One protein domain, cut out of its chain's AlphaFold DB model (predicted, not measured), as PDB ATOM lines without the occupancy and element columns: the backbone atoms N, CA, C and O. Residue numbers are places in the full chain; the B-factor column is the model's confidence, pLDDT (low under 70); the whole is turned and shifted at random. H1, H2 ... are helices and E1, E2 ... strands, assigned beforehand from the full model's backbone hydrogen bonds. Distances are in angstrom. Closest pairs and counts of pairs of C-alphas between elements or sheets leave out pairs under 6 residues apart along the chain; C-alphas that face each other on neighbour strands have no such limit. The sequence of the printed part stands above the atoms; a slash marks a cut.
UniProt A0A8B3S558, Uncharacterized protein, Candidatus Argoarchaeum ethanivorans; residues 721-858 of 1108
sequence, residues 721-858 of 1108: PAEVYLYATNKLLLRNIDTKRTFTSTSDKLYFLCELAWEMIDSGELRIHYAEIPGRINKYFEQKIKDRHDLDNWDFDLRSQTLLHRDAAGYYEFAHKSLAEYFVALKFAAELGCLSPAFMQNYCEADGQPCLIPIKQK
ATOM      1  N   PRO A 721      -7.837  32.899  26.052       86.25
ATOM      2  CA  PRO A 721      -7.549  34.247  26.541       86.25
ATOM      3  C   PRO A 721      -6.231  34.851  26.037       86.25
ATOM      4  O   PRO A 721      -6.223  36.031  25.687       86.25
ATOM      5  N   ALA A 722      -5.133  34.091  25.969       91.00
ATOM      6  CA  ALA A 722      -3.840  34.605  25.510       91.00
ATOM      7  C   ALA A 722      -3.894  35.154  24.070       91.00
ATOM      8  O   ALA A 722      -3.290  36.190  23.785       91.00
ATOM      9  N   GLU A 723      -4.676  34.548  23.177       92.00
ATOM     10  CA  GLU A 723      -4.907  35.057  21.817       92.00
ATOM     11  C   GLU A 723      -5.683  36.376  21.796       92.00
ATOM     12  O   GLU A 723      -5.423  37.240  20.957       92.00
ATOM     13  N   VAL A 724      -6.600  36.592  22.746       91.06
ATOM     14  CA  VAL A 724      -7.272  37.892  22.885       91.06
ATOM     15  C   VAL A 724      -6.239  38.980  23.169       91.06
ATOM     16  O   VAL A 724      -6.261  40.031  22.529       91.06
ATOM     17  N   TYR A 725      -5.298  38.725  24.081       92.31
ATOM     18  CA  TYR A 725      -4.202  39.655  24.346       92.31
ATOM     19  C   TYR A 725      -3.287  39.834  23.132       92.31
ATOM     20  O   TYR A 725      -2.915  40.969  22.839       92.31
ATOM     21  N   LEU A 726      -2.962  38.768  22.396       93.19
ATOM     22  CA  LEU A 726      -2.162  38.841  21.168       93.19
ATOM     23  C   LEU A 726      -2.758  39.827  20.165       93.19
ATOM     24  O   LEU A 726      -2.119  40.824  19.824       93.19
ATOM     25  N   TYR A 727      -4.003  39.601  19.741       91.81
ATOM     26  CA  TYR A 727      -4.636  40.444  18.728       91.81
ATOM     27  C   TYR A 727      -4.932  41.856  19.247       91.81
ATOM     28  O   TYR A 727      -4.729  42.833  18.523       91.81
ATOM     29  N   ALA A 728      -5.339  41.997  20.512       90.19
ATOM     30  CA  ALA A 728      -5.574  43.308  21.109       90.19
ATOM     31  C   ALA A 728      -4.285  44.136  21.205       90.19
ATOM     32  O   ALA A 728      -4.265  45.300  20.808       90.19
ATOM     33  N   THR A 729      -3.197  43.554  21.718       90.75
ATOM     34  CA  THR A 729      -1.925  44.271  21.887       90.75
ATOM     35  C   THR A 729      -1.255  44.563  20.551       90.75
ATOM     36  O   THR A 729      -0.742  45.668  20.396       90.75
ATOM     37  N   ASN A 730      -1.328  43.657  19.568       89.94
ATOM     38  CA  ASN A 730      -0.859  43.923  18.207       89.94
ATOM     39  C   ASN A 730      -1.564  45.156  17.617       89.94
ATOM     40  O   ASN A 730      -0.910  46.119  17.214       89.94
ATOM     41  N   LYS A 731      -2.902  45.194  17.679       86.06
ATOM     42  CA  LYS A 731      -3.695  46.344  17.219       86.06
ATOM     43  C   LYS A 731      -3.329  47.638  17.945       86.06
ATOM     44  O   LYS A 731      -3.185  48.684  17.316       86.06
ATOM     45  N   LEU A 732      -3.233  47.594  19.274       83.56
ATOM     46  CA  LEU A 732      -2.970  48.783  20.086       83.56
ATOM     47  C   LEU A 732      -1.562  49.343  19.844       83.56
ATOM     48  O   LEU A 732      -1.412  50.560  19.759       83.56
ATOM     49  N   LEU A 733      -0.556  48.479  19.681       84.00
ATOM     50  CA  LEU A 733       0.801  48.896  19.326       84.00
ATOM     51  C   LEU A 733       0.833  49.539  17.934       84.00
ATOM     52  O   LEU A 733       1.375  50.632  17.798       84.00
ATOM     53  N   LEU A 734       0.179  48.931  16.938       82.25
ATOM     54  CA  LEU A 734       0.100  49.477  15.577       82.25
ATOM     55  C   LEU A 734      -0.646  50.818  15.518       82.25
ATOM     56  O   LEU A 734      -0.212  51.735  14.824       82.25
ATOM     57  N   ARG A 735      -1.739  50.973  16.276       73.69
ATOM     58  CA  ARG A 735      -2.505  52.230  16.350       73.69
ATOM     59  C   ARG A 735      -1.674  53.394  16.894       73.69
ATOM     60  O   ARG A 735      -1.908  54.536  16.505       73.69
ATOM     61  N   ASN A 736      -0.759  53.113  17.814       67.69
ATOM     62  CA  ASN A 736       0.031  54.136  18.490       67.69
ATOM     63  C   ASN A 736       1.284  54.554  17.699       67.69
ATOM     64  O   ASN A 736       1.983  55.466  18.133       67.69
ATOM     65  N   ILE A 737       1.558  53.928  16.548       70.25
ATOM     66  CA  ILE A 737       2.679  54.276  15.667       70.25
ATOM     67  C   ILE A 737       2.318  55.487  14.793       70.25
ATOM     68  O   ILE A 737       1.505  55.390  13.873       70.25
ATOM     69  N   ASP A 738       2.958  56.636  15.043       62.59
ATOM     70  CA  ASP A 738       2.923  57.783  14.122       62.59
ATOM     71  C   ASP A 738       4.055  57.646  13.097       62.59
ATOM     72  O   ASP A 738       5.232  57.864  13.408       62.59
ATOM     73  N   THR A 739       3.711  57.321  11.849       59.56
ATOM     74  CA  THR A 739       4.681  57.105  10.760       59.56
ATOM     75  C   THR A 739       5.605  58.299  10.501       59.56
ATOM     76  O   THR A 739       6.653  58.126   9.882       59.56
ATOM     77  N   LYS A 740       5.279  59.506  10.987       57.91
ATOM     78  CA  LYS A 740       6.125  60.701  10.832       57.91
ATOM     79  C   LYS A 740       7.153  60.903  11.954       57.91
ATOM     80  O   LYS A 740       8.043  61.735  11.775       57.91
ATOM     81  N   ARG A 741       7.030  60.219  13.102       63.19
ATOM     82  CA  ARG A 741       7.865  60.430  14.311       63.19
ATOM     83  C   ARG A 741       8.120  59.150  15.128       63.19
ATOM     84  O   ARG A 741       8.222  59.214  16.349       63.19
ATOM     85  N   THR A 742       8.199  58.000  14.466       75.94
ATOM     86  CA  THR A 742       8.515  56.716  15.113       75.94
ATOM     87  C   THR A 742       9.976  56.355  14.866       75.94
ATOM     88  O   THR A 742      10.427  56.377  13.721       75.94
ATOM     89  N   PHE A 743      10.703  56.041  15.937       81.44
ATOM     90  CA  PHE A 743      12.133  55.708  15.913       81.44
ATOM     91  C   PHE A 743      12.402  54.256  16.336       81.44
ATOM     92  O   PHE A 743      13.501  53.750  16.123       81.44
ATOM     93  N   THR A 744      11.394  53.580  16.895       85.94
ATOM     94  CA  THR A 744      11.445  52.191  17.367       85.94
ATOM     95  C   THR A 744      10.520  51.287  16.549       85.94
ATOM     96  O   THR A 744       9.433  51.693  16.137       85.94
ATOM     97  N   SER A 745      10.938  50.042  16.311       88.44
ATOM     98  CA  SER A 745      10.081  49.026  15.677       88.44
ATOM     99  C   SER A 745       9.082  48.419  16.670       88.44
ATOM    100  O   SER A 745       9.221  48.561  17.887       88.44
ATOM    101  N   THR A 746       8.085  47.690  16.171       88.88
ATOM    102  CA  THR A 746       7.186  46.881  17.013       88.88
ATOM    103  C   THR A 746       7.984  45.842  17.786       88.88
ATOM    104  O   THR A 746       7.737  45.641  18.973       88.88
ATOM    105  N   SER A 747       9.006  45.260  17.152       90.19
ATOM    106  CA  SER A 747       9.964  44.373  17.809       90.19
ATOM    107  C   SER A 747      10.659  45.070  18.988       90.19
ATOM    108  O   SER A 747      10.648  44.552  20.101       90.19
ATOM    109  N   ASP A 748      11.170  46.293  18.820       91.19
ATOM    110  CA  ASP A 748      11.797  47.041  19.923       91.19
ATOM    111  C   ASP A 748      10.809  47.334  21.062       91.19
ATOM    112  O   ASP A 748      11.132  47.155  22.238       91.19
ATOM    113  N   LYS A 749       9.575  47.720  20.723       91.44
ATOM    114  CA  LYS A 749       8.507  47.973  21.702       91.44
ATOM    115  C   LYS A 749       8.137  46.708  22.475       91.44
ATOM    116  O   LYS A 749       8.003  46.769  23.696       91.44
ATOM    117  N   LEU A 750       8.012  45.564  21.800       92.69
ATOM    118  CA  LEU A 750       7.748  44.274  22.443       92.69
ATOM    119  C   LEU A 750       8.879  43.884  23.392       92.69
ATOM    120  O   LEU A 750       8.594  43.462  24.511       92.69
ATOM    121  N   TYR A 751      10.138  44.067  22.983       94.06
ATOM    122  CA  TYR A 751      11.287  43.794  23.849       94.06
ATOM    123  C   TYR A 751      11.227  44.648  25.115       94.06
ATOM    124  O   TYR A 751      11.258  44.118  26.223       94.06
ATOM    125  N   PHE A 752      11.059  45.963  24.946       94.88
ATOM    126  CA  PHE A 752      10.972  46.906  26.056       94.88
ATOM    127  C   PHE A 752       9.838  46.551  27.024       94.88
ATOM    128  O   PHE A 752      10.054  46.519  28.233       94.88
ATOM    129  N   LEU A 753       8.642  46.246  26.507       95.00
ATOM    130  CA  LEU A 753       7.488  45.886  27.332       95.00
ATOM    131  C   LEU A 753       7.691  44.556  28.063       95.00
ATOM    132  O   LEU A 753       7.289  44.451  29.215       95.00
ATOM    133  N   CYS A 754       8.334  43.569  27.437       96.25
ATOM    134  CA  CYS A 754       8.643  42.286  28.068       96.25
ATOM    135  C   CYS A 754       9.674  42.420  29.198       96.25
ATOM    136  O   CYS A 754       9.461  41.864  30.276       96.25
ATOM    137  N   GLU A 755      10.766  43.160  28.982       95.81
ATOM    138  CA  GLU A 755      11.774  43.398  30.025       95.81
ATOM    139  C   GLU A 755      11.201  44.232  31.175       95.81
ATOM    140  O   GLU A 755      11.346  43.861  32.340       95.81
ATOM    141  N   LEU A 756      10.480  45.312  30.860       95.06
ATOM    142  CA  LEU A 756       9.872  46.167  31.876       95.06
ATOM    143  C   LEU A 756       8.791  45.422  32.671       95.06
ATOM    144  O   LEU A 756       8.737  45.553  33.891       95.06
ATOM    145  N   ALA A 757       7.945  44.624  32.009       95.81
ATOM    146  CA  ALA A 757       6.938  43.810  32.685       95.81
ATOM    147  C   ALA A 757       7.574  42.797  33.642       95.81
ATOM    148  O   ALA A 757       7.073  42.614  34.753       95.81
ATOM    149  N   TRP A 758       8.684  42.173  33.237       96.38
ATOM    150  CA  TRP A 758       9.425  41.267  34.107       96.38
ATOM    151  C   TRP A 758      10.008  41.996  35.318       96.38
ATOM    152  O   TRP A 758       9.754  41.569  36.439       96.38
ATOM    153  N   GLU A 759      10.686  43.134  35.125       94.06
ATOM    154  CA  GLU A 759      11.206  43.938  36.243       94.06
ATOM    155  C   GLU A 759      10.095  44.365  37.219       94.06
ATOM    156  O   GLU A 759      10.283  44.321  38.436       94.06
ATOM    157  N   MET A 760       8.921  44.743  36.702       89.50
ATOM    158  CA  MET A 760       7.764  45.142  37.510       89.50
ATOM    159  C   MET A 760       7.180  43.984  38.335       89.50
ATOM    160  O   MET A 760       6.811  44.179  39.493       89.50
ATOM    161  N   ILE A 761       7.070  42.778  37.762       87.69
ATOM    162  CA  ILE A 761       6.550  41.600  38.479       87.69
ATOM    163  C   ILE A 761       7.572  41.073  39.491       87.69
ATOM    164  O   ILE A 761       7.188  40.740  40.614       87.69
ATOM    165  N   ASP A 762       8.853  41.036  39.119       90.50
ATOM    166  CA  ASP A 762       9.939  40.540  39.967       90.50
ATOM    167  C   ASP A 762      10.132  41.416  41.215       90.50
ATOM    168  O   ASP A 762      10.086  40.923  42.345       90.50
ATOM    169  N   SER A 763      10.225  42.738  41.028       83.69
ATOM    170  CA  SER A 763      10.355  43.708  42.130       83.69
ATOM    171  C   SER A 763       9.061  43.935  42.924       83.69
ATOM    172  O   SER A 763       9.087  44.442  44.049       83.69
ATOM    173  N   GLY A 764       7.907  43.611  42.336       77.75
ATOM    174  CA  GLY A 764       6.589  43.945  42.874       77.75
ATOM    175  C   GLY A 764       6.196  45.425  42.735       77.75
ATOM    176  O   GLY A 764       5.082  45.785  43.127       77.75
ATOM    177  N   GLU A 765       7.057  46.281  42.170       77.38
ATOM    178  CA  GLU A 765       6.733  47.675  41.865       77.38
ATOM    179  C   GLU A 765       6.200  47.800  40.427       77.38
ATOM    180  O   GLU A 765       6.940  47.830  39.451       77.38
ATOM    181  N   LEU A 766       4.871  47.891  40.289       78.31
ATOM    182  CA  LEU A 766       4.165  47.901  38.993       78.31
ATOM    183  C   LEU A 766       4.177  49.258  38.261       78.31
ATOM    184  O   LEU A 766       3.363  49.481  37.363       78.31
ATOM    185  N   ARG A 767       5.058  50.180  38.651       78.75
ATOM    186  CA  ARG A 767       5.157  51.530  38.082       78.75
ATOM    187  C   ARG A 767       6.609  51.974  37.993       78.75
ATOM    188  O   ARG A 767       7.458  51.488  38.724       78.75
ATOM    189  N   ILE A 768       6.889  52.937  37.128       82.44
ATOM    190  CA  ILE A 768       8.236  53.466  36.917       82.44
ATOM    191  C   ILE A 768       8.192  54.975  36.707       82.44
ATOM    192  O   ILE A 768       7.406  55.477  35.907       82.44
ATOM    193  N   HIS A 769       9.037  55.723  37.413       82.69
ATOM    194  CA  HIS A 769       9.114  57.167  37.213       82.69
ATOM    195  C   HIS A 769       9.805  57.499  35.880       82.69
ATOM    196  O   HIS A 769      10.800  56.868  35.520       82.69
ATOM    197  N   TYR A 770       9.331  58.527  35.163       81.25
ATOM    198  CA  TYR A 770       9.871  58.891  33.843       81.25
ATOM    199  C   TYR A 770      11.389  59.125  33.842       81.25
ATOM    200  O   TYR A 770      12.056  58.846  32.852       81.25
ATOM    201  N   ALA A 771      11.939  59.616  34.957       85.12
ATOM    202  CA  ALA A 771      13.367  59.893  35.092       85.12
ATOM    203  C   ALA A 771      14.243  58.628  35.035       85.12
ATOM    204  O   ALA A 771      15.430  58.725  34.736       85.12
ATOM    205  N   GLU A 772      13.679  57.452  35.309       89.25
ATOM    206  CA  GLU A 772      14.427  56.195  35.309       89.25
ATOM    207  C   GLU A 772      14.296  55.395  34.003       89.25
ATOM    208  O   GLU A 772      15.030  54.425  33.797       89.25
ATOM    209  N   ILE A 773      13.369  55.778  33.117       89.38
ATOM    210  CA  ILE A 773      13.145  55.107  31.829       89.38
ATOM    211  C   ILE A 773      14.392  55.177  30.928       89.38
ATOM    212  O   ILE A 773      14.799  54.122  30.434       89.38
ATOM    213  N   PRO A 774      15.087  56.327  30.776       90.88
ATOM    214  CA  PRO A 774      16.300  56.398  29.957       90.88
ATOM    215  C   PRO A 774      17.402  55.424  30.398       90.88
ATOM    216  O   PRO A 774      18.097  54.844  29.565       90.88
ATOM    217  N   GLY A 775      17.543  55.192  31.709       90.31
ATOM    218  CA  GLY A 775      18.505  54.224  32.243       90.31
ATOM    219  C   GLY A 775      18.201  52.789  31.803       90.31
ATOM    220  O   GLY A 775      19.113  52.045  31.447       90.31
ATOM    221  N   ARG A 776      16.917  52.417  31.757       92.31
ATOM    222  CA  ARG A 776      16.470  51.097  31.287       92.31
ATOM    223  C   ARG A 776      16.579  50.951  29.776       92.31
ATOM    224  O   ARG A 776      17.018  49.907  29.315       92.31
ATOM    225  N   ILE A 777      16.283  52.002  29.011       91.88
ATOM    226  CA  ILE A 777      16.495  51.999  27.555       91.88
ATOM    227  C   ILE A 777      17.969  51.733  27.240       91.88
ATOM    228  O   ILE A 777      18.262  50.841  26.449       91.88
ATOM    229  N   ASN A 778      18.896  52.416  27.919       90.38
ATOM    230  CA  ASN A 778      20.326  52.135  27.768       90.38
ATOM    231  C   ASN A 778      20.676  50.692  28.147       90.38
ATOM    232  O   ASN A 778      21.385  50.030  27.401       90.38
ATOM    233  N   LYS A 779      20.153  50.181  29.269       91.31
ATOM    234  CA  LYS A 779      20.388  48.794  29.708       91.31
ATOM    235  C   LYS A 779      19.892  47.762  28.685       91.31
ATOM    236  O   LYS A 779      20.553  46.755  28.464       91.31
ATOM    237  N   TYR A 780      18.727  47.985  28.082       91.44
ATOM    238  CA  TYR A 780      18.082  47.027  27.178       91.44
ATOM    239  C   TYR A 780      18.595  47.120  25.739       91.44
ATOM    240  O   TYR A 780      18.626  46.114  25.032       91.44
ATOM    241  N   PHE A 781      18.996  48.316  25.308       90.88
ATOM    242  CA  PHE A 781      19.308  48.627  23.916       90.88
ATOM    243  C   PHE A 781      20.701  49.235  23.733       90.88
ATOM    244  O   PHE A 781      20.930  49.916  22.738       90.88
ATOM    245  N   GLU A 782      21.649  48.970  24.639       83.56
ATOM    246  CA  GLU A 782      23.009  49.541  24.632       83.56
ATOM    247  C   GLU A 782      23.673  49.512  23.244       83.56
ATOM    248  O   GLU A 782      24.299  50.475  22.819       83.56
ATOM    249  N   GLN A 783      23.480  48.424  22.493       82.94
ATOM    250  CA  GLN A 783      24.072  48.239  21.163       82.94
ATOM    251  C   GLN A 783      23.363  49.011  20.035       82.94
ATOM    252  O   GLN A 783      23.911  49.127  18.939       82.94
ATOM    253  N   LYS A 784      22.135  49.487  20.267       85.06
ATOM    254  CA  LYS A 784      21.321  50.230  19.291       85.06
ATOM    255  C   LYS A 784      21.364  51.742  19.515       85.06
ATOM    256  O   LYS A 784      21.236  52.468  18.535       85.06
ATOM    257  N   ILE A 785      21.574  52.196  20.754       87.38
ATOM    258  CA  ILE A 785      21.634  53.619  21.110       87.38
ATOM    259  C   ILE A 785      23.021  54.184  20.787       87.38
ATOM    260  O   ILE A 785      24.020  53.791  21.386       87.38
ATOM    261  N   LYS A 786      23.097  55.125  19.839       84.31
ATOM    262  CA  LYS A 786      24.385  55.701  19.394       84.31
ATOM    263  C   LYS A 786      24.851  56.883  20.238       84.31
ATOM    264  O   LYS A 786      26.047  57.041  20.477       84.31
ATOM    265  N   ASP A 787      23.917  57.739  20.633       85.44
ATOM    266  CA  ASP A 787      24.187  58.973  21.361       85.44
ATOM    267  C   ASP A 787      22.976  59.410  22.204       85.44
ATOM    268  O   ASP A 787      21.935  58.752  22.249       85.44
ATOM    269  N   ARG A 788      23.118  60.539  22.907       83.44
ATOM    270  CA  ARG A 788      22.076  61.072  23.792       83.44
ATOM    271  C   ARG A 788      20.829  61.549  23.040       83.44
ATOM    272  O   ARG A 788      19.744  61.486  23.600       83.44
ATOM    273  N   HIS A 789      20.970  62.012  21.800       84.38
ATOM    274  CA  HIS A 789      19.826  62.437  20.998       84.38
ATOM    275  C   HIS A 789      18.984  61.231  20.564       84.38
ATOM    276  O   HIS A 789      17.758  61.285  20.616       84.38
ATOM    277  N   ASP A 790      19.643  60.130  20.202       85.50
ATOM    278  CA  ASP A 790      18.992  58.850  19.920       85.50
ATOM    279  C   ASP A 790      18.234  58.333  21.156       85.50
ATOM    280  O   ASP A 790      17.054  58.001  21.071       85.50
ATOM    281  N   LEU A 791      18.854  58.396  22.340       86.62
ATOM    282  CA  LEU A 791      18.201  58.033  23.603       86.62
ATOM    283  C   LEU A 791      16.945  58.869  23.895       86.62
ATOM    284  O   LEU A 791      15.926  58.311  24.296       86.62
ATOM    285  N   ASP A 792      16.998  60.187  23.683       84.38
ATOM    286  CA  ASP A 792      15.851  61.077  23.897       84.38
ATOM    287  C   ASP A 792      14.697  60.758  22.921       84.38
ATOM    288  O   ASP A 792      13.525  60.803  23.305       84.38
ATOM    289  N   ASN A 793      15.014  60.386  21.673       86.25
ATOM    290  CA  ASN A 793      14.023  59.958  20.680       86.25
ATOM    291  C   ASN A 793      13.368  58.621  21.068       86.25
ATOM    292  O   ASN A 793      12.144  58.494  20.981       86.25
ATOM    293  N   TRP A 794      14.156  57.648  21.535       89.81
ATOM    294  CA  TRP A 794      13.653  56.361  22.029       89.81
ATOM    295  C   TRP A 794      12.805  56.516  23.289       89.81
ATOM    296  O   TRP A 794      11.740  55.913  23.387       89.81
ATOM    297  N   ASP A 795      13.242  57.340  24.240       84.75
ATOM    298  CA  ASP A 795      12.481  57.641  25.453       84.75
ATOM    299  C   ASP A 795      11.137  58.293  25.116       84.75
ATOM    300  O   ASP A 795      10.095  57.889  25.633       84.75
ATOM    301  N   PHE A 796      11.135  59.261  24.197       82.50
ATOM    302  CA  PHE A 796       9.901  59.864  23.712       82.50
ATOM    303  C   PHE A 796       8.964  58.821  23.084       82.50
ATOM    304  O   PHE A 796       7.783  58.777  23.436       82.50
ATOM    305  N   ASP A 797       9.476  57.976  22.189       83.81
ATOM    306  CA  ASP A 797       8.696  56.964  21.473       83.81
ATOM    307  C   ASP A 797       8.137  55.898  22.435       83.81
ATOM    308  O   ASP A 797       6.925  55.709  22.528       83.81
ATOM    309  N   LEU A 798       8.980  55.287  23.273       85.12
ATOM    310  CA  LEU A 798       8.575  54.228  24.204       85.12
ATOM    311  C   LEU A 798       7.614  54.716  25.297       85.12
ATOM    312  O   LEU A 798       6.762  53.950  25.751       85.12
ATOM    313  N   ARG A 799       7.684  55.990  25.696       79.88
ATOM    314  CA  ARG A 799       6.721  56.582  26.638       79.88
ATOM    315  C   ARG A 799       5.399  56.990  25.997       79.88
ATOM    316  O   ARG A 799       4.412  57.124  26.715       79.88
ATOM    317  N   SER A 800       5.367  57.262  24.695       73.12
ATOM    318  CA  SER A 800       4.177  57.813  24.026       73.12
ATOM    319  C   SER A 800       3.458  56.820  23.115       73.12
ATOM    320  O   SER A 800       2.260  56.978  22.891       73.12
ATOM    321  N   GLN A 801       4.154  55.789  22.638       77.25
ATOM    322  CA  GLN A 801       3.659  54.857  21.627       77.25
ATOM    323  C   GLN A 801       3.643  53.391  22.082       77.25
ATOM    324  O   GLN A 801       3.709  52.472  21.263       77.25
ATOM    325  N   THR A 802       3.568  53.156  23.390       78.81
ATOM    326  CA  THR A 802       3.415  51.819  23.975       78.81
ATOM    327  C   THR A 802       2.074  51.695  24.703       78.81
ATOM    328  O   THR A 802       1.182  52.526  24.536       78.81
ATOM    329  N   LEU A 803       1.901  50.625  25.483       82.12
ATOM    330  CA  LEU A 803       0.702  50.344  26.284       82.12
ATOM    331  C   LEU A 803       0.796  50.908  27.713       82.12
ATOM    332  O   LEU A 803       0.036  50.505  28.599       82.12
ATOM    333  N   LEU A 804       1.764  51.799  27.946       82.94
ATOM    334  CA  LEU A 804       1.988  52.439  29.232       82.94
ATOM    335  C   LEU A 804       1.167  53.723  29.350       82.94
ATOM    336  O   LEU A 804       1.087  54.528  28.422       82.94
ATOM    337  N   HIS A 805       0.600  53.941  30.529       73.94
ATOM    338  CA  HIS A 805      -0.117  55.155  30.882       73.94
ATOM    339  C   HIS A 805       0.684  55.969  31.880       73.94
ATOM    340  O   HIS A 805       1.239  55.429  32.833       73.94
ATOM    341  N   ARG A 806       0.700  57.285  31.661       66.12
ATOM    342  CA  ARG A 806       1.324  58.252  32.556       66.12
ATOM    343  C   ARG A 806       0.304  58.818  33.542       66.12
ATOM    344  O   ARG A 806      -0.763  59.274  33.122       66.12
ATOM    345  N   ASP A 807       0.664  58.877  34.818       54.97
ATOM    346  CA  ASP A 807      -0.094  59.600  35.839       54.97
ATOM    347  C   ASP A 807       0.336  61.078  35.982       54.97
ATOM    348  O   ASP A 807       1.297  61.557  35.369       54.97
ATOM    349  N   ALA A 808      -0.397  61.841  36.797       40.28
ATOM    350  CA  ALA A 808      -0.097  63.256  37.025       40.28
ATOM    351  C   ALA A 808       1.256  63.483  37.730       40.28
ATOM    352  O   ALA A 808       1.864  64.537  37.544       40.28
ATOM    353  N   ALA A 809       1.737  62.498  38.494       42.31
ATOM    354  CA  ALA A 809       3.003  62.545  39.218       42.31
ATOM    355  C   ALA A 809       4.216  62.182  38.338       42.31
ATOM    356  O   ALA A 809       5.352  62.357  38.767       42.31
ATOM    357  N   GLY A 810       4.001  61.733  37.097       62.41
ATOM    358  CA  GLY A 810       5.076  61.387  36.164       62.41
ATOM    359  C   GLY A 810       5.509  59.921  36.205       62.41
ATOM    360  O   GLY A 810       6.547  59.591  35.627       62.41
ATOM    361  N   TYR A 811       4.728  59.044  36.833       69.94
ATOM    362  CA  TYR A 811       4.925  57.600  36.769       69.94
ATOM    363  C   TYR A 811       4.227  57.000  35.554       69.94
ATOM    364  O   TYR A 811       3.170  57.467  35.130       69.94
ATOM    365  N   TYR A 812       4.837  55.951  35.015       81.06
ATOM    366  CA  TYR A 812       4.330  55.121  33.938       81.06
ATOM    367  C   TYR A 812       3.991  53.730  34.472       81.06
ATOM    368  O   TYR A 812       4.765  53.146  35.227       81.06
ATOM    369  N   GLU A 813       2.852  53.185  34.062       81.12
ATOM    370  CA  GLU A 813       2.412  51.826  34.400       81.12
ATOM    371  C   GLU A 813       1.660  51.196  33.225       81.12
ATOM    372  O   GLU A 813       1.139  51.906  32.361       81.12
ATOM    373  N   PHE A 814       1.576  49.866  33.174       84.06
ATOM    374  CA  PHE A 814       0.644  49.212  32.255       84.06
ATOM    375  C   PHE A 814      -0.786  49.616  32.602       84.06
ATOM    376  O   PHE A 814      -1.121  49.716  33.782       84.06
ATOM    377  N   ALA A 815      -1.652  49.749  31.590       70.38
ATOM    378  CA  ALA A 815      -3.078  50.019  31.815       70.38
ATOM    379  C   ALA A 815      -3.666  49.081  32.879       70.38
ATOM    380  O   ALA A 815      -4.427  49.502  33.749       70.38
ATOM    381  N   HIS A 816      -3.250  47.808  32.822       73.06
ATOM    382  CA  HIS A 816      -3.690  46.739  33.703       73.06
ATOM    383  C   HIS A 816      -2.558  45.745  33.997       73.06
ATOM    384  O   HIS A 816      -1.781  45.415  33.101       73.06
ATOM    385  N   LYS A 817      -2.521  45.188  35.221       79.81
ATOM    386  CA  LYS A 817      -1.536  44.162  35.636       79.81
ATOM    387  C   LYS A 817      -1.517  42.960  34.686       79.81
ATOM    388  O   LYS A 817      -0.448  42.457  34.369       79.81
ATOM    389  N   SER A 818      -2.679  42.564  34.163       84.44
ATOM    390  CA  SER A 818      -2.783  41.438  33.231       84.44
ATOM    391  C   SER A 818      -1.998  41.629  31.932       84.44
ATOM    392  O   SER A 818      -1.625  40.648  31.306       84.44
ATOM    393  N   LEU A 819      -1.740  42.875  31.511       89.62
ATOM    394  CA  LEU A 819      -0.859  43.137  30.368       89.62
ATOM    395  C   LEU A 819       0.597  42.835  30.722       89.62
ATOM    396  O   LEU A 819       1.283  42.203  29.928       89.62
ATOM    397  N   ALA A 820       1.054  43.229  31.915       90.94
ATOM    398  CA  ALA A 820       2.382  42.856  32.392       90.94
ATOM    399  C   ALA A 820       2.509  41.325  32.499       90.94
ATOM    400  O   ALA A 820       3.473  40.751  32.005       90.94
ATOM    401  N   GLU A 821       1.498  40.652  33.059       93.12
ATOM    402  CA  GLU A 821       1.470  39.187  33.180       93.12
ATOM    403  C   GLU A 821       1.514  38.495  31.807       93.12
ATOM    404  O   GLU A 821       2.269  37.542  31.618       93.12
ATOM    405  N   TYR A 822       0.777  39.025  30.825       95.50
ATOM    406  CA  TYR A 822       0.827  38.580  29.435       95.50
ATOM    407  C   TYR A 822       2.220  38.741  28.810       95.50
ATOM    408  O   TYR A 822       2.731  37.793  28.220       95.50
ATOM    409  N   PHE A 823       2.863  39.905  28.952       96.50
ATOM    410  CA  PHE A 823       4.195  40.124  28.378       96.50
ATOM    411  C   PHE A 823       5.276  39.277  29.058       96.50
ATOM    412  O   PHE A 823       6.189  38.809  28.379       96.50
ATOM    413  N   VAL A 824       5.157  39.001  30.360       97.62
ATOM    414  CA  VAL A 824       6.047  38.048  31.043       97.62
ATOM    415  C   VAL A 824       5.825  36.621  30.539       97.62
ATOM    416  O   VAL A 824       6.799  35.924  30.264       97.62
ATOM    417  N   ALA A 825       4.575  36.192  30.343       97.50
ATOM    418  CA  ALA A 825       4.280  34.887  29.752       97.50
ATOM    419  C   ALA A 825       4.852  34.768  28.326       97.50
ATOM    420  O   ALA A 825       5.523  33.782  28.012       97.50
ATOM    421  N   LEU A 826       4.680  35.803  27.496       96.88
ATOM    422  CA  LEU A 826       5.230  35.864  26.139       96.88
ATOM    423  C   LEU A 826       6.761  35.770  26.159       96.88
ATOM    424  O   LEU A 826       7.348  34.981  25.413       96.88
ATOM    425  N   LYS A 827       7.401  36.529  27.057       97.12
ATOM    426  CA  LYS A 827       8.847  36.486  27.285       97.12
ATOM    427  C   LYS A 827       9.312  35.090  27.655       97.12
ATOM    428  O   LYS A 827      10.225  34.578  27.021       97.12
ATOM    429  N   PHE A 828       8.678  34.452  28.631       97.69
ATOM    430  CA  PHE A 828       9.088  33.132  29.103       97.69
ATOM    431  C   PHE A 828       8.900  32.050  28.041       97.69
ATOM    432  O   PHE A 828       9.803  31.242  27.835       97.69
ATOM    433  N   ALA A 829       7.785  32.060  27.308       96.75
ATOM    434  CA  ALA A 829       7.572  31.139  26.194       96.75
ATOM    435  C   ALA A 829       8.659  31.291  25.111       96.75
ATOM    436  O   ALA A 829       9.160  30.288  24.591       96.75
ATOM    437  N   ALA A 830       9.060  32.529  24.803       95.81
ATOM    438  CA  ALA A 830      10.124  32.819  23.845       95.81
ATOM    439  C   ALA A 830      11.526  32.449  24.372       95.81
ATOM    440  O   ALA A 830      12.288  31.799  23.658       95.81
ATOM    441  N   GLU A 831      11.855  32.766  25.630       97.00
ATOM    442  CA  GLU A 831      13.123  32.388  26.281       97.00
ATOM    443  C   GLU A 831      13.285  30.867  26.395       97.00
ATOM    444  O   GLU A 831      14.394  30.342  26.286       97.00
ATOM    445  N   LEU A 832      12.185  30.133  26.567       96.00
ATOM    446  CA  LEU A 832      12.188  28.673  26.527       96.00
ATOM    447  C   LEU A 832      12.375  28.128  25.105       96.00
ATOM    448  O   LEU A 832      12.773  26.973  24.960       96.00
ATOM    449  N   GLY A 833      12.115  28.923  24.064       94.25
ATOM    450  CA  GLY A 833      12.061  28.468  22.671       94.25
ATOM    451  C   GLY A 833      10.821  27.617  22.376       94.25
ATOM    452  O   GLY A 833      10.864  26.731  21.529       94.25
ATOM    453  N   CYS A 834       9.736  27.840  23.122       94.81
ATOM    454  CA  CYS A 834       8.521  27.022  23.106       94.81
ATOM    455  C   CYS A 834       7.281  27.790  22.631       94.81
ATOM    456  O   CYS A 834       6.169  27.288  22.771       94.81
ATOM    457  N   LEU A 835       7.443  29.008  22.113       93.62
ATOM    458  CA  LEU A 835       6.334  29.865  21.703       93.62
ATOM    459  C   LEU A 835       5.548  29.249  20.533       93.62
ATOM    460  O   LEU A 835       6.139  28.751  19.573       93.62
ATOM    461  N   SER A 836       4.216  29.266  20.603       92.56
ATOM    462  CA  SER A 836       3.371  28.689  19.555       92.56
ATOM    463  C   SER A 836       3.394  29.522  18.259       92.56
ATOM    464  O   SER A 836       3.653  30.731  18.295       92.56
ATOM    465  N   PRO A 837       3.109  28.910  17.089       89.94
ATOM    466  CA  PRO A 837       3.105  29.619  15.808       89.94
ATOM    467  C   PRO A 837       2.202  30.854  15.777       89.94
ATOM    468  O   PRO A 837       2.572  31.846  15.154       89.94
ATOM    469  N   ALA A 838       1.070  30.830  16.489       88.88
ATOM    470  CA  ALA A 838       0.157  31.965  16.565       88.88
ATOM    471  C   ALA A 838       0.861  33.218  17.116       88.88
ATOM    472  O   ALA A 838       0.782  34.288  16.517       88.88
ATOM    473  N   PHE A 839       1.617  33.097  18.206       91.12
ATOM    474  CA  PHE A 839       2.310  34.240  18.808       91.12
ATOM    475  C   PHE A 839       3.589  34.624  18.053       91.12
ATOM    476  O   PHE A 839       3.983  35.785  18.078       91.12
ATOM    477  N   MET A 840       4.219  33.679  17.347       87.50
ATOM    478  CA  MET A 840       5.400  33.961  16.522       87.50
ATOM    479  C   MET A 840       5.083  34.729  15.232       87.50
ATOM    480  O   MET A 840       5.972  35.391  14.707       87.50
ATOM    481  N   GLN A 841       3.868  34.598  14.687       87.56
ATOM    482  CA  GLN A 841       3.553  35.047  13.321       87.56
ATOM    483  C   GLN A 841       2.567  36.217  13.241       87.56
ATOM    484  O   GLN A 841       2.514  36.873  12.206       87.56
ATOM    485  N   ASN A 842       1.774  36.474  14.288       88.50
ATOM    486  CA  ASN A 842       0.670  37.442  14.219       88.50
ATOM    487  C   ASN A 842       1.016  38.861  14.690       88.50
ATOM    488  O   ASN A 842       0.233  39.776  14.439       88.50
ATOM    489  N   TYR A 843       2.142  39.073  15.378       89.69
ATOM    490  CA  TYR A 843       2.624  40.440  15.573       89.69
ATOM    491  C   TYR A 843       3.126  40.981  14.240       89.69
ATOM    492  O   TYR A 843       3.854  40.280  13.541       89.69
ATOM    493  N   CYS A 844       2.769  42.218  13.900       87.38
ATOM    494  CA  CYS A 844       3.176  42.853  12.649       87.38
ATOM    495  C   CYS A 844       3.894  44.175  12.904       87.38
ATOM    496  O   CYS A 844       3.629  44.861  13.887       87.38
ATOM    497  N   GLU A 845       4.780  44.543  11.988       87.69
ATOM    498  CA  GLU A 845       5.336  45.886  11.896       87.69
ATOM    499  C   GLU A 845       4.344  46.853  11.226       87.69
ATOM    500  O   GLU A 845       3.336  46.447  10.642       87.69
ATOM    501  N   ALA A 846       4.623  48.158  11.298       81.19
ATOM    502  CA  ALA A 846       3.747  49.201  10.748       81.19
ATOM    503  C   ALA A 846       3.531  49.106   9.223       81.19
ATOM    504  O   ALA A 846       2.556  49.643   8.700       81.19
ATOM    505  N   ASP A 847       4.433  48.429   8.509       81.50
ATOM    506  CA  ASP A 847       4.338  48.140   7.075       81.50
ATOM    507  C   ASP A 847       3.541  46.856   6.760       81.50
ATOM    508  O   ASP A 847       3.380  46.494   5.592       81.50
ATOM    509  N   GLY A 848       3.023  46.176   7.790       80.62
ATOM    510  CA  GLY A 848       2.242  44.948   7.691       80.62
ATOM    511  C   GLY A 848       3.069  43.663   7.594       80.62
ATOM    512  O   GLY A 848       2.474  42.590   7.488       80.62
ATOM    513  N   GLN A 849       4.405  43.729   7.628       85.44
ATOM    514  CA  GLN A 849       5.248  42.529   7.652       85.44
ATOM    515  C   GLN A 849       5.217  41.847   9.029       85.44
ATOM    516  O   GLN A 849       5.101  42.542  10.040       85.44
ATOM    517  N   PRO A 850       5.364  40.509   9.107       84.69
ATOM    518  CA  PRO A 850       5.476  39.815  10.386       84.69
ATOM    519  C   PRO A 850       6.647  40.345  11.222       84.69
ATOM    520  O   PRO A 850       7.787  40.422  10.758       84.69
ATOM    521  N   CYS A 851       6.359  40.689  12.470       86.19
ATOM    522  CA  CYS A 851       7.327  41.139  13.455       86.19
ATOM    523  C   CYS A 851       8.101  39.939  14.011       86.19
ATOM    524  O   CYS A 851       7.516  38.940  14.433       86.19
ATOM    525  N   LEU A 852       9.427  40.051  14.066       86.69
ATOM    526  CA  LEU A 852      10.248  39.072  14.766       86.69
ATOM    527  C   LEU A 852      10.157  39.313  16.276       86.69
ATOM    528  O   LEU A 852      10.490  40.401  16.752       86.69
ATOM    529  N   ILE A 853       9.793  38.280  17.037       90.25
ATOM    530  CA  ILE A 853       9.833  38.339  18.501       90.25
ATOM    531  C   ILE A 853      11.299  38.516  18.952       90.25
ATOM    532  O   ILE A 853      12.126  37.638  18.701       90.25
ATOM    533  N   PRO A 854      11.648  39.628  19.621       89.38
ATOM    534  CA  PRO A 854      13.028  40.059  19.900       89.38
ATOM    535  C   PRO A 854      13.694  39.296  21.058       89.38
ATOM    536  O   PRO A 854      14.655  39.779  21.653       89.38
ATOM    537  N   ILE A 855      13.172  38.129  21.429       93.25
ATOM    538  CA  ILE A 855      13.562  37.408  22.640       93.25
ATOM    539  C   ILE A 855      14.251  36.119  22.221       93.25
ATOM    540  O   ILE A 855      13.687  35.295  21.503       93.25
ATOM    541  N   LYS A 856      15.502  35.964  22.652       91.81
ATOM    542  CA  LYS A 856      16.310  34.791  22.327       91.81
ATOM    543  C   LYS A 856      16.045  33.671  23.321       91.81
ATOM    544  O   LYS A 856      15.836  33.917  24.508       91.81
ATOM    545  N   GLN A 857      16.143  32.440  22.831       94.56
ATOM    546  CA  GLN A 857      16.148  31.265  23.686       94.56
ATOM    547  C   GLN A 857      17.358  31.306  24.633       94.56
ATOM    548  O   GLN A 857      18.484  31.551  24.197       94.56
ATOM    549  N   LYS A 858      17.110  31.035  25.912       95.62
ATOM    550  CA  LYS A 858      18.090  31.061  26.999       95.62
ATOM    551  C   LYS A 858      18.514  29.658  27.423       95.62
ATOM    552  O   LYS A 858      17.748  28.691  27.315       95.62
TER     553      LYS A 858
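AT A GLANCE: This is residues 721 to 858 of the 1108 residues of an uncharacterized protein of Candidatus Argoarchaeum ethanivorans (UniProt A0A8B3S558). One helix, H2, runs through the middle, with H5 crossing it on one side and the crossed pair H3 and H4 on the other. A small hairpin, E1 and E2, lies beside H2 with E2 the nearer strand, while H1 reaches from H5 and the short H6, which it meets near its first residues, to the first residues of H2, where the C-alphas of Leu 733 and Thr 746 are 7.1 A apart. The 138 printed residues hold H1, H2, H3, H4, E1, E2, H5 and H6 in that order, mostly helix, with E1 and E2 antiparallel. The whole is compact, with a radius of gyration of the C-alphas of 14.3 A and spans of 37 by 34 by 28 A.

IN THESE COORDINATES: H1, residues 721 to 735, begins at C-alpha 721 (-7.549, 34.247, 26.541) and is 21.3 A long. H2, 746 to 763, is 25.5 A; H3, 770 to 781, is 17.1 A; H4, 788 to 800, is 18.2 A. E1 is 804 to 806 and E2 811 to 814. H5, 817 to 832, is 22.6 A, and H6, 837 to 841, ends at C-alpha 841 (3.553, 35.047, 13.321).

HOW THE PARTS SIT: H1 only just touches H6, with 3 pairs of C-alphas within 8 A, closest Leu 726 and Phe 839, 6.8 A. H2 touches H5, closest C-alphas Ala 757 and Ala 820, 4.7 A, about perpendicular at 73 degrees. H3 touches H4, closest C-alphas Pro 774 and Asp 795, 6.0 A. In the hairpin, N 805 and O 813 are 2.8 A apart, within hydrogen-bond range. Every O i to N i+4 pair is within range in H1, H2, H4, H5 and H6; H3 has 6 of 8.

THE WHOLE: The C-alphas farthest apart, Pro 721 and Asp 787, are 40.6 A apart. The printed part has no cut and no long link. Confidence is under 70 at residues 736, 738 to 741 and 806 to 811.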